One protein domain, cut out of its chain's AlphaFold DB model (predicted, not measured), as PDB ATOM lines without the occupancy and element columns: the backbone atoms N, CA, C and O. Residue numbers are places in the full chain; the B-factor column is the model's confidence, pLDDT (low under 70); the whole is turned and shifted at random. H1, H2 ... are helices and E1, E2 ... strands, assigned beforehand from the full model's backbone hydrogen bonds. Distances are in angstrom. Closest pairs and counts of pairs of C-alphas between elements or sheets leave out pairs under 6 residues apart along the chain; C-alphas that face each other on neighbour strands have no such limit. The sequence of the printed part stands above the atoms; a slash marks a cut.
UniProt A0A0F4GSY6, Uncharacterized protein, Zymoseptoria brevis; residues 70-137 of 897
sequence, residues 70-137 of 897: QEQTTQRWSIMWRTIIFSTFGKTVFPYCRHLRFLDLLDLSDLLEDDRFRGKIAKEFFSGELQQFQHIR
ATOM      1  N   GLN A  70     108.849 110.954  92.355       70.12
ATOM      2  CA  GLN A  70     109.447 112.281  92.267       70.12
ATOM      3  C   GLN A  70     108.855 113.238  93.314       70.12
ATOM      4  O   GLN A  70     109.609 113.851  94.066       70.12
ATOM      5  N   GLU A  71     107.524 113.332  93.440       76.44
ATOM      6  CA  GLU A  71     106.884 114.179  94.461       76.44
ATOM      7  C   GLU A  71     107.234 113.710  95.885       76.44
ATOM      8  O   GLU A  71     107.535 114.527  96.763       76.44
ATOM      9  N   GLN A  72     107.281 112.392  96.117       78.06
ATOM     10  CA  GLN A  72     107.733 111.831  97.390       78.06
ATOM     11  C   GLN A  72     109.205 112.173  97.676       78.06
ATOM     12  O   GLN A  72     109.564 112.454  98.825       78.06
ATOM     13  N   THR A  73     110.053 112.178  96.649       79.75
ATOM     14  CA  THR A  73     111.468 112.555  96.750       79.75
ATOM     15  C   THR A  73     111.611 114.034  97.097       79.75
ATOM     16  O   THR A  73     112.265 114.351  98.092       79.75
ATOM     17  N   THR A  74     110.903 114.935  96.405       84.06
ATOM     18  CA  THR A  74     110.861 116.369  96.744       84.06
ATOM     19  C   THR A  74     110.329 116.601  98.163       84.06
ATOM     20  O   THR A  74     110.850 117.440  98.901       84.06
ATOM     21  N   GLN A  75     109.336 115.824  98.614       85.00
ATOM     22  CA  GLN A  75     108.845 115.914  99.989       85.00
ATOM     23  C   GLN A  75     109.939 115.533 101.000       85.00
ATOM     24  O   GLN A  75     110.176 116.279 101.953       85.00
ATOM     25  N   ARG A  76     110.636 114.407 100.797       83.44
ATOM     26  CA  ARG A  76     111.750 113.974 101.663       83.44
ATOM     27  C   ARG A  76     112.885 115.002 101.673       83.44
ATOM     28  O   ARG A  76     113.395 115.318 102.748       83.44
ATOM     29  N   TRP A  77     113.202 115.575 100.516       86.31
ATOM     30  CA  TRP A  77     114.203 116.631 100.357       86.31
ATOM     31  C   TRP A  77     113.832 117.890 101.154       86.31
ATOM     32  O   TRP A  77     114.631 118.406 101.939       86.31
ATOM     33  N   SER A  78     112.564 118.310 101.090       90.06
ATOM     34  CA  SER A  78     112.057 119.436 101.883       90.06
ATOM     35  C   SER A  78     112.109 119.185 103.399       90.06
ATOM     36  O   SER A  78     112.425 120.090 104.176       90.06
ATOM     37  N   ILE A  79     111.839 117.949 103.839       87.06
ATOM     38  CA  ILE A  79     111.893 117.545 105.252       87.06
ATOM     39  C   ILE A  79     113.333 117.591 105.773       87.06
ATOM     40  O   ILE A  79     113.552 118.038 106.905       87.06
ATOM     41  N   MET A  80     114.307 117.171 104.963       85.88
ATOM     42  CA  MET A  80     115.729 117.241 105.305       85.88
ATOM     43  C   MET A  80     116.140 118.685 105.618       85.88
ATOM     44  O   MET A  80     116.567 118.972 106.740       85.88
ATOM     45  N   TRP A  81     115.907 119.615 104.688       89.00
ATOM     46  CA  TRP A  81     116.233 121.032 104.881       89.00
ATOM     47  C   TRP A  81     115.492 121.653 106.061       89.00
ATOM     48  O   TRP A  81     116.093 122.321 106.906       89.00
ATOM     49  N   ARG A  82     114.195 121.366 106.195       90.44
ATOM     50  CA  ARG A  82     113.396 121.826 107.336       90.44
ATOM     51  C   ARG A  82     113.971 121.351 108.671       90.44
ATOM     52  O   ARG A  82     113.983 122.114 109.637       90.44
ATOM     53  N   THR A  83     114.488 120.125 108.730       86.25
ATOM     54  CA  THR A  83     115.118 119.558 109.933       86.25
ATOM     55  C   THR A  83     116.426 120.269 110.282       86.25
ATOM     56  O   THR A  83     116.629 120.629 111.447       86.25
ATOM     57  N   ILE A  84     117.282 120.537 109.288       86.50
ATOM     58  CA  ILE A  84     118.532 121.291 109.471       86.50
ATOM     59  C   ILE A  84     118.222 122.675 110.051       86.50
ATOM     60  O   ILE A  84     118.770 123.051 111.092       86.50
ATOM     61  N   ILE A  85     117.271 123.394 109.449       90.81
ATOM     62  CA  ILE A  85     116.889 124.749 109.862       90.81
ATOM     63  C   ILE A  85     116.294 124.747 111.274       90.81
ATOM     64  O   ILE A  85     116.718 125.538 112.120       90.81
ATOM     65  N   PHE A  86     115.366 123.835 111.587       89.44
ATOM     66  CA  PHE A  86     114.760 123.759 112.923       89.44
ATOM     67  C   PHE A  86     115.762 123.490 114.040       89.44
ATOM     68  O   PHE A  86     115.573 123.938 115.176       89.44
ATOM     69  N   SER A  87     116.840 122.777 113.733       88.00
ATOM     70  CA  SER A  87     117.874 122.492 114.720       88.00
ATOM     71  C   SER A  87     118.605 123.750 115.205       88.00
ATOM     72  O   SER A  87     119.044 123.791 116.353       88.00
ATOM     73  N   THR A  88     118.618 124.823 114.403       90.81
ATOM     74  CA  THR A  88     119.135 126.148 114.800       90.81
ATOM     75  C   THR A  88     118.265 126.853 115.854       90.81
ATOM     76  O   THR A  88     118.689 127.832 116.468       90.81
ATOM     77  N   PHE A  89     117.047 126.359 116.095       88.88
ATOM     78  CA  PHE A  89     116.128 126.859 117.124       88.88
ATOM     79  C   PHE A  89     116.100 125.975 118.379       88.88
ATOM     80  O   PHE A  89     115.353 126.255 119.315       88.88
ATOM     81  N   GLY A  90     116.878 124.885 118.410       81.69
ATOM     82  CA  GLY A  90     116.855 123.918 119.513       81.69
ATOM     83  C   GLY A  90     115.529 123.157 119.641       81.69
ATOM     84  O   GLY A  90     115.211 122.656 120.716       81.69
ATOM     85  N   LYS A  91     114.732 123.093 118.563       76.50
ATOM     86  CA  LYS A  91     113.422 122.412 118.521       76.50
ATOM     87  C   LYS A  91     113.511 120.936 118.150       76.50
ATOM     88  O   LYS A  91     112.516 120.219 118.210       76.50
ATOM     89  N   THR A  92     114.688 120.484 117.748       77.00
ATOM     90  CA  THR A  92     114.956 119.097 117.397       77.00
ATOM     91  C   THR A  92     115.518 118.331 118.590       77.00
ATOM     92  O   THR A  92     116.207 118.895 119.437       77.00
ATOM     93  N   VAL A  93     115.264 117.018 118.642       69.44
ATOM     94  CA  VAL A  93     115.794 116.131 119.700       69.44
ATOM     95  C   VAL A  93     117.329 116.147 119.735       69.44
ATOM     96  O   VAL A  93     117.922 116.061 120.808       69.44
ATOM     97  N   PHE A  94     117.967 116.305 118.572       69.56
ATOM     98  CA  PHE A  94     119.414 116.434 118.427       69.56
ATOM     99  C   PHE A  94     119.783 117.753 117.735       69.56
ATOM    100  O   PHE A  94     119.056 118.187 116.839       69.56
ATOM    101  N   PRO A  95     120.897 118.406 118.108       74.12
ATOM    102  CA  PRO A  95     121.302 119.690 117.540       74.12
ATOM    103  C   PRO A  95     122.036 119.507 116.197       74.12
ATOM    104  O   PRO A  95     123.225 119.800 116.107       74.12
ATOM    105  N   TYR A  96     121.336 119.010 115.167       76.88
ATOM    106  CA  TYR A  96     121.893 118.623 113.856       76.88
ATOM    107  C   TYR A  96     122.883 119.642 113.272       76.88
ATOM    108  O   TYR A  96     124.009 119.287 112.941       76.88
ATOM    109  N   CYS A  97     122.498 120.919 113.232       83.19
ATOM    110  CA  CYS A  97     123.303 122.008 112.680       83.19
ATOM    111  C   CYS A  97     124.693 122.136 113.337       83.19
ATOM    112  O   CYS A  97     125.655 122.471 112.657       83.19
ATOM    113  N   ARG A  98     124.865 121.753 114.614       83.88
ATOM    114  CA  ARG A  98     126.185 121.795 115.277       83.88
ATOM    115  C   ARG A  98     127.199 120.801 114.715       83.88
ATOM    116  O   ARG A  98     128.394 120.997 114.907       83.88
ATOM    117  N   HIS A  99     126.718 119.732 114.088       80.69
ATOM    118  CA  HIS A  99     127.533 118.663 113.512       80.69
ATOM    119  C   HIS A  99     127.698 118.811 111.995       80.69
ATOM    120  O   HIS A  99     128.374 117.991 111.378       80.69
ATOM    121  N   LEU A 100     127.086 119.843 111.405       84.19
ATOM    122  CA  LEU A 100     127.128 120.090 109.974       84.19
ATOM    123  C   LEU A 100     128.561 120.435 109.549       84.19
ATOM    124  O   LEU A 100     129.182 121.338 110.111       84.19
ATOM    125  N   ARG A 101     129.071 119.689 108.568       85.62
ATOM    126  CA  ARG A 101     130.391 119.907 107.956       85.62
ATOM    127  C   ARG A 101     130.297 120.614 106.606       85.62
ATOM    128  O   ARG A 101     131.193 121.374 106.272       85.62
ATOM    129  N   PHE A 102     129.190 120.428 105.898       87.75
ATOM    130  CA  PHE A 102     128.975 120.928 104.545       87.75
ATOM    131  C   PHE A 102     127.691 121.749 104.529       87.75
ATOM    132  O   PHE A 102     126.656 121.284 105.012       87.75
ATOM    133  N   LEU A 103     127.756 122.968 104.004       90.62
ATOM    134  CA  LEU A 103     126.583 123.801 103.765       90.62
ATOM    135  C   LEU A 103     126.419 124.007 102.262       90.62
ATOM    136  O   LEU A 103     127.085 124.860 101.676       90.62
ATOM    137  N   ASP A 104     125.516 123.224 101.673       88.75
ATOM    138  CA  ASP A 104     125.235 123.267 100.243       88.75
ATOM    139  C   ASP A 104     124.085 124.227  99.929       88.75
ATOM    140  O   ASP A 104     122.907 123.882 100.042       88.75
ATOM    141  N   LEU A 105     124.413 125.478  99.590       90.81
ATOM    142  CA  LEU A 105     123.385 126.458  99.243       90.81
ATOM    143  C   LEU A 105     122.841 126.237  97.826       90.81
ATOM    144  O   LEU A 105     121.767 126.763  97.524       90.81
ATOM    145  N   LEU A 106     123.552 125.499  96.961       86.19
ATOM    146  CA  LEU A 106     123.049 125.114  95.641       86.19
ATOM    147  C   LEU A 106     121.891 124.128  95.805       86.19
ATOM    148  O   LEU A 106     120.803 124.431  95.334       86.19
ATOM    149  N   ASP A 107     122.065 123.069  96.599       87.62
ATOM    150  CA  ASP A 107     121.000 122.091  96.879       87.62
ATOM    151  C   ASP A 107     119.742 122.747  97.489       87.62
ATOM    152  O   ASP A 107     118.613 122.458  97.086       87.62
ATOM    153  N   LEU A 108     119.903 123.715  98.404       90.00
ATOM    154  CA  LEU A 108     118.758 124.481  98.916       90.00
ATOM    155  C   LEU A 108     118.108 125.356  97.832       90.00
ATOM    156  O   LEU A 108     116.891 125.538  97.842       90.00
ATOM    157  N   SER A 109     118.907 125.942  96.939       89.12
ATOM    158  CA  SER A 109     118.394 126.776  95.849       89.12
ATOM    159  C   SER A 109     117.598 125.923  94.862       89.12
ATOM    160  O   SER A 109     116.474 126.294  94.528       89.12
ATOM    161  N   ASP A 110     118.120 124.750  94.504       88.06
ATOM    162  CA  ASP A 110     117.486 123.799  93.595       88.06
ATOM    163  C   ASP A 110     116.153 123.294  94.165       88.06
ATOM    164  O   ASP A 110     115.151 123.292  93.456       88.06
ATOM    165  N   LEU A 111     116.072 122.988  95.469       89.31
ATOM    166  CA  LEU A 111     114.799 122.638  96.118       89.31
ATOM    167  C   LEU A 111     113.757 123.757  95.993       89.31
ATOM    168  O   LEU A 111     112.578 123.485  95.779       89.31
ATOM    169  N   LEU A 112     114.164 125.013  96.190       89.69
ATOM    170  CA  LEU A 112     113.254 126.162  96.151       89.69
ATOM    171  C   LEU A 112     112.807 126.514  94.724       89.69
ATOM    172  O   LEU A 112     111.775 127.176  94.565       89.69
ATOM    173  N   GLU A 113     113.589 126.118  93.720       87.94
ATOM    174  CA  GLU A 113     113.318 126.329  92.296       87.94
ATOM    175  C   GLU A 113     112.635 125.128  91.626       87.94
ATOM    176  O   GLU A 113     112.026 125.306  90.573       87.94
ATOM    177  N   ASP A 114     112.642 123.955  92.265       86.56
ATOM    178  CA  ASP A 114     111.939 122.757  91.808       86.56
ATOM    179  C   ASP A 114     110.433 123.022  91.640       86.56
ATOM    180  O   ASP A 114     109.730 123.478  92.553       86.56
ATOM    181  N   ASP A 115     109.899 122.699  90.462       83.38
ATOM    182  CA  ASP A 115     108.492 122.926  90.129       83.38
ATOM    183  C   ASP A 115     107.518 122.165  91.038       83.38
ATOM    184  O   ASP A 115     106.378 122.606  91.233       83.38
ATOM    185  N   ARG A 116     107.968 121.061  91.642       86.56
ATOM    186  CA  ARG A 116     107.203 120.243  92.591       86.56
ATOM    187  C   ARG A 116     107.221 120.845  93.998       86.56
ATOM    188  O   ARG A 116     106.339 120.534  94.802       86.56
ATOM    189  N   PHE A 117     108.139 121.764  94.315       88.38
ATOM    190  CA  PHE A 117     108.160 122.506  95.582       88.38
ATOM    191  C   PHE A 117     107.086 123.612  95.608       88.38
ATOM    192  O   PHE A 117     107.333 124.815  95.705       88.38
ATOM    193  N   ARG A 118     105.818 123.206  95.513       83.88
ATOM    194  CA  ARG A 118     104.646 124.091  95.491       83.88
ATOM    195  C   ARG A 118     103.541 123.544  96.398       83.88
ATOM    196  O   ARG A 118     103.675 122.499  97.033       83.88
ATOM    197  N   GLY A 119     102.446 124.295  96.523       85.75
ATOM    198  CA  GLY A 119     101.239 123.851  97.228       85.75
ATOM    199  C   GLY A 119     101.497 123.392  98.669       85.75
ATOM    200  O   GLY A 119     101.908 124.183  99.522       85.75
ATOM    201  N   LYS A 120     101.216 122.111  98.947       85.88
ATOM    202  CA  LYS A 120     101.314 121.517 100.288       85.88
ATOM    203  C   LYS A 120     102.756 121.459 100.794       85.88
ATOM    204  O   LYS A 120     102.975 121.826 101.945       85.88
ATOM    205  N   ILE A 121     103.714 121.071  99.948       88.69
ATOM    206  CA  ILE A 121     105.124 120.906 100.335       88.69
ATOM    207  C   ILE A 121     105.706 122.253 100.771       88.69
ATOM    208  O   ILE A 121     106.192 122.380 101.891       88.69
ATOM    209  N   ALA A 122     105.554 123.297  99.951       90.38
ATOM    210  CA  ALA A 122     106.030 124.638 100.294       90.38
ATOM    211  C   ALA A 122     105.325 125.211 101.543       90.38
ATOM    212  O   ALA A 122     105.966 125.801 102.416       90.38
ATOM    213  N   LYS A 123     104.002 125.015 101.672       90.19
ATOM    214  CA  LYS A 123     103.237 125.467 102.849       90.19
ATOM    215  C   LYS A 123     103.696 124.768 104.128       90.19
ATOM    216  O   LYS A 123     103.785 125.403 105.177       90.19
ATOM    217  N   GLU A 124     103.977 123.473 104.052       91.88
ATOM    218  CA  GLU A 124     104.501 122.694 105.167       91.88
ATOM    219  C   GLU A 124     105.935 123.117 105.502       91.88
ATOM    220  O   GLU A 124     106.224 123.365 106.677       91.88
ATOM    221  N   PHE A 125     106.785 123.325 104.491       93.38
ATOM    222  CA  PHE A 125     108.164 123.789 104.640       93.38
ATOM    223  C   PHE A 125     108.270 125.121 105.391       93.38
ATOM    224  O   PHE A 125     109.057 125.227 106.330       93.38
ATOM    225  N   PHE A 126     107.444 126.114 105.050       94.44
ATOM    226  CA  PHE A 126     107.445 127.434 105.698       94.44
ATOM    227  C   PHE A 126     106.516 127.544 106.918       94.44
ATOM    228  O   PHE A 126     106.317 128.631 107.452       94.44
ATOM    229  N   SER A 127     105.928 126.449 107.402       91.31
ATOM    230  CA  SER A 127     105.033 126.513 108.565       91.31
ATOM    231  C   SER A 127     105.791 126.709 109.890       91.31
ATOM    232  O   SER A 127     106.911 126.217 110.065       91.31
ATOM    233  N   GLY A 128     105.157 127.375 110.863       90.19
ATOM    234  CA  GLY A 128     105.722 127.596 112.200       90.19
ATOM    235  C   GLY A 128     106.830 128.652 112.209       90.19
ATOM    236  O   GLY A 128     106.708 129.687 111.564       90.19
ATOM    237  N   GLU A 129     107.922 128.400 112.937       87.38
ATOM    238  CA  GLU A 129     109.049 129.346 113.046       87.38
ATOM    239  C   GLU A 129     109.762 129.586 111.702       87.38
ATOM    240  O   GLU A 129     110.362 130.641 111.521       87.38
ATOM    241  N   LEU A 130     109.659 128.666 110.733       92.00
ATOM    242  CA  LEU A 130     110.253 128.844 109.401       92.00
ATOM    243  C   LEU A 130     109.509 129.874 108.539       92.00
ATOM    244  O   LEU A 130     110.055 130.314 107.528       92.00
ATOM    245  N   GLN A 131     108.319 130.326 108.952       92.50
ATOM    246  CA  GLN A 131     107.571 131.368 108.245       92.50
ATOM    247  C   GLN A 131     108.376 132.669 108.128       92.50
ATOM    248  O   GLN A 131     108.226 133.401 107.153       92.50
ATOM    249  N   GLN A 132     109.273 132.939 109.084       92.88
ATOM    250  CA  GLN A 132     110.135 134.124 109.065       92.88
ATOM    251  C   GLN A 132     111.099 134.161 107.869       92.88
ATOM    252  O   GLN A 132     111.542 135.239 107.487       92.88
ATOM    253  N   PHE A 133     111.402 133.002 107.277       93.56
ATOM    254  CA  PHE A 133     112.260 132.885 106.100       93.56
ATOM    255  C   PHE A 133     111.468 132.920 104.793       93.56
ATOM    256  O   PHE A 133     112.067 132.865 103.727       93.56
ATOM    257  N   GLN A 134     110.132 132.992 104.834       92.44
ATOM    258  CA  GLN A 134     109.308 133.008 103.630       92.44
ATOM    259  C   GLN A 134     109.328 134.400 102.988       92.44
ATOM    260  O   GLN A 134     108.540 135.285 103.331       92.44
ATOM    261  N   HIS A 135     110.215 134.590 102.015       90.00
ATOM    262  CA  HIS A 135     110.294 135.819 101.228       90.00
ATOM    263  C   HIS A 135     109.701 135.611  99.834       90.00
ATOM    264  O   HIS A 135     109.996 134.634  99.153       90.00
ATOM    265  N   ILE A 136     108.856 136.545  99.398       87.00
ATOM    266  CA  ILE A 136     108.159 136.493  98.109       87.00
ATOM    267  C   ILE A 136     108.522 137.745  97.304       87.00
ATOM    268  O   ILE A 136     108.568 138.850  97.849       87.00
ATOM    269  N   ARG A 137     108.752 137.578  96.000       82.44
ATOM    270  CA  ARG A 137     108.989 138.644  95.016       82.44
ATOM    271  C   ARG A 137     107.887 138.660  93.948       82.44
ATOM    272  O   ARG A 137     107.379 137.610  93.564       82.44
TER     273      ARG A 137
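Overview. This is residues 70 to 137 of the 897 residues of an uncharacterized protein of Zymoseptoria brevis (UniProt A0A0F4GSY6). One long helix, H1, forms the core; the shorter helices H2, H3, H4 and H5 each pack on part of it, while residues 101 to 106, including strand E1, stand free. The printed part has 68 residues, in order H1, H2, E1, H3, H4, H5, and is mostly helix. It is compact, radius of gyration of the C-alphas 12.1 A, spanning 31 by 24 by 23 A.

Arrangement. H1, residues 70 to 87, is the hub. Its residues 83 to 87 touch H2, residues 96 to 99; the closest C-alphas, Ser 87 and Tyr 96, are 5.6 A apart. E1, residues 102 to 104, pairs with no named strand. Residues 74 to 81 touch H3, residues 105 to 113, at a steep tilt of 51 degrees, opposite ways; closest C-alphas Ser 78 and Leu 111, 7.1 A. Residues 75 to 82 touch H4, residues 119 to 125, at a shallow tilt of 27 degrees, the same way; closest C-alphas Arg 82 and Phe 125, 6.2 A. Residues 82 to 86 touch H5, residues 128 to 133, about perpendicular at 89 degrees; closest C-alphas Phe 86 and Leu 130, 7.7 A. Every O i to N i+4 pair is within hydrogen-bond range in H1, H3 and H4; H5 has 0 of 2, but 2 of 3 O i to N i+3 pairs.

Along the chain. H1 runs 26.1 A from C-alpha 70 at (109.447, 112.281, 92.267); H3 spans 12.2 A; H5 ends at C-alpha 133, (112.260, 132.885, 106.100).

Size, cuts and confidence. The printed part has no cut and no long link. The farthest C-alphas, Val 93 and Arg 137, are 34.1 A apart. Residues 93 to 94 have pLDDT under 70.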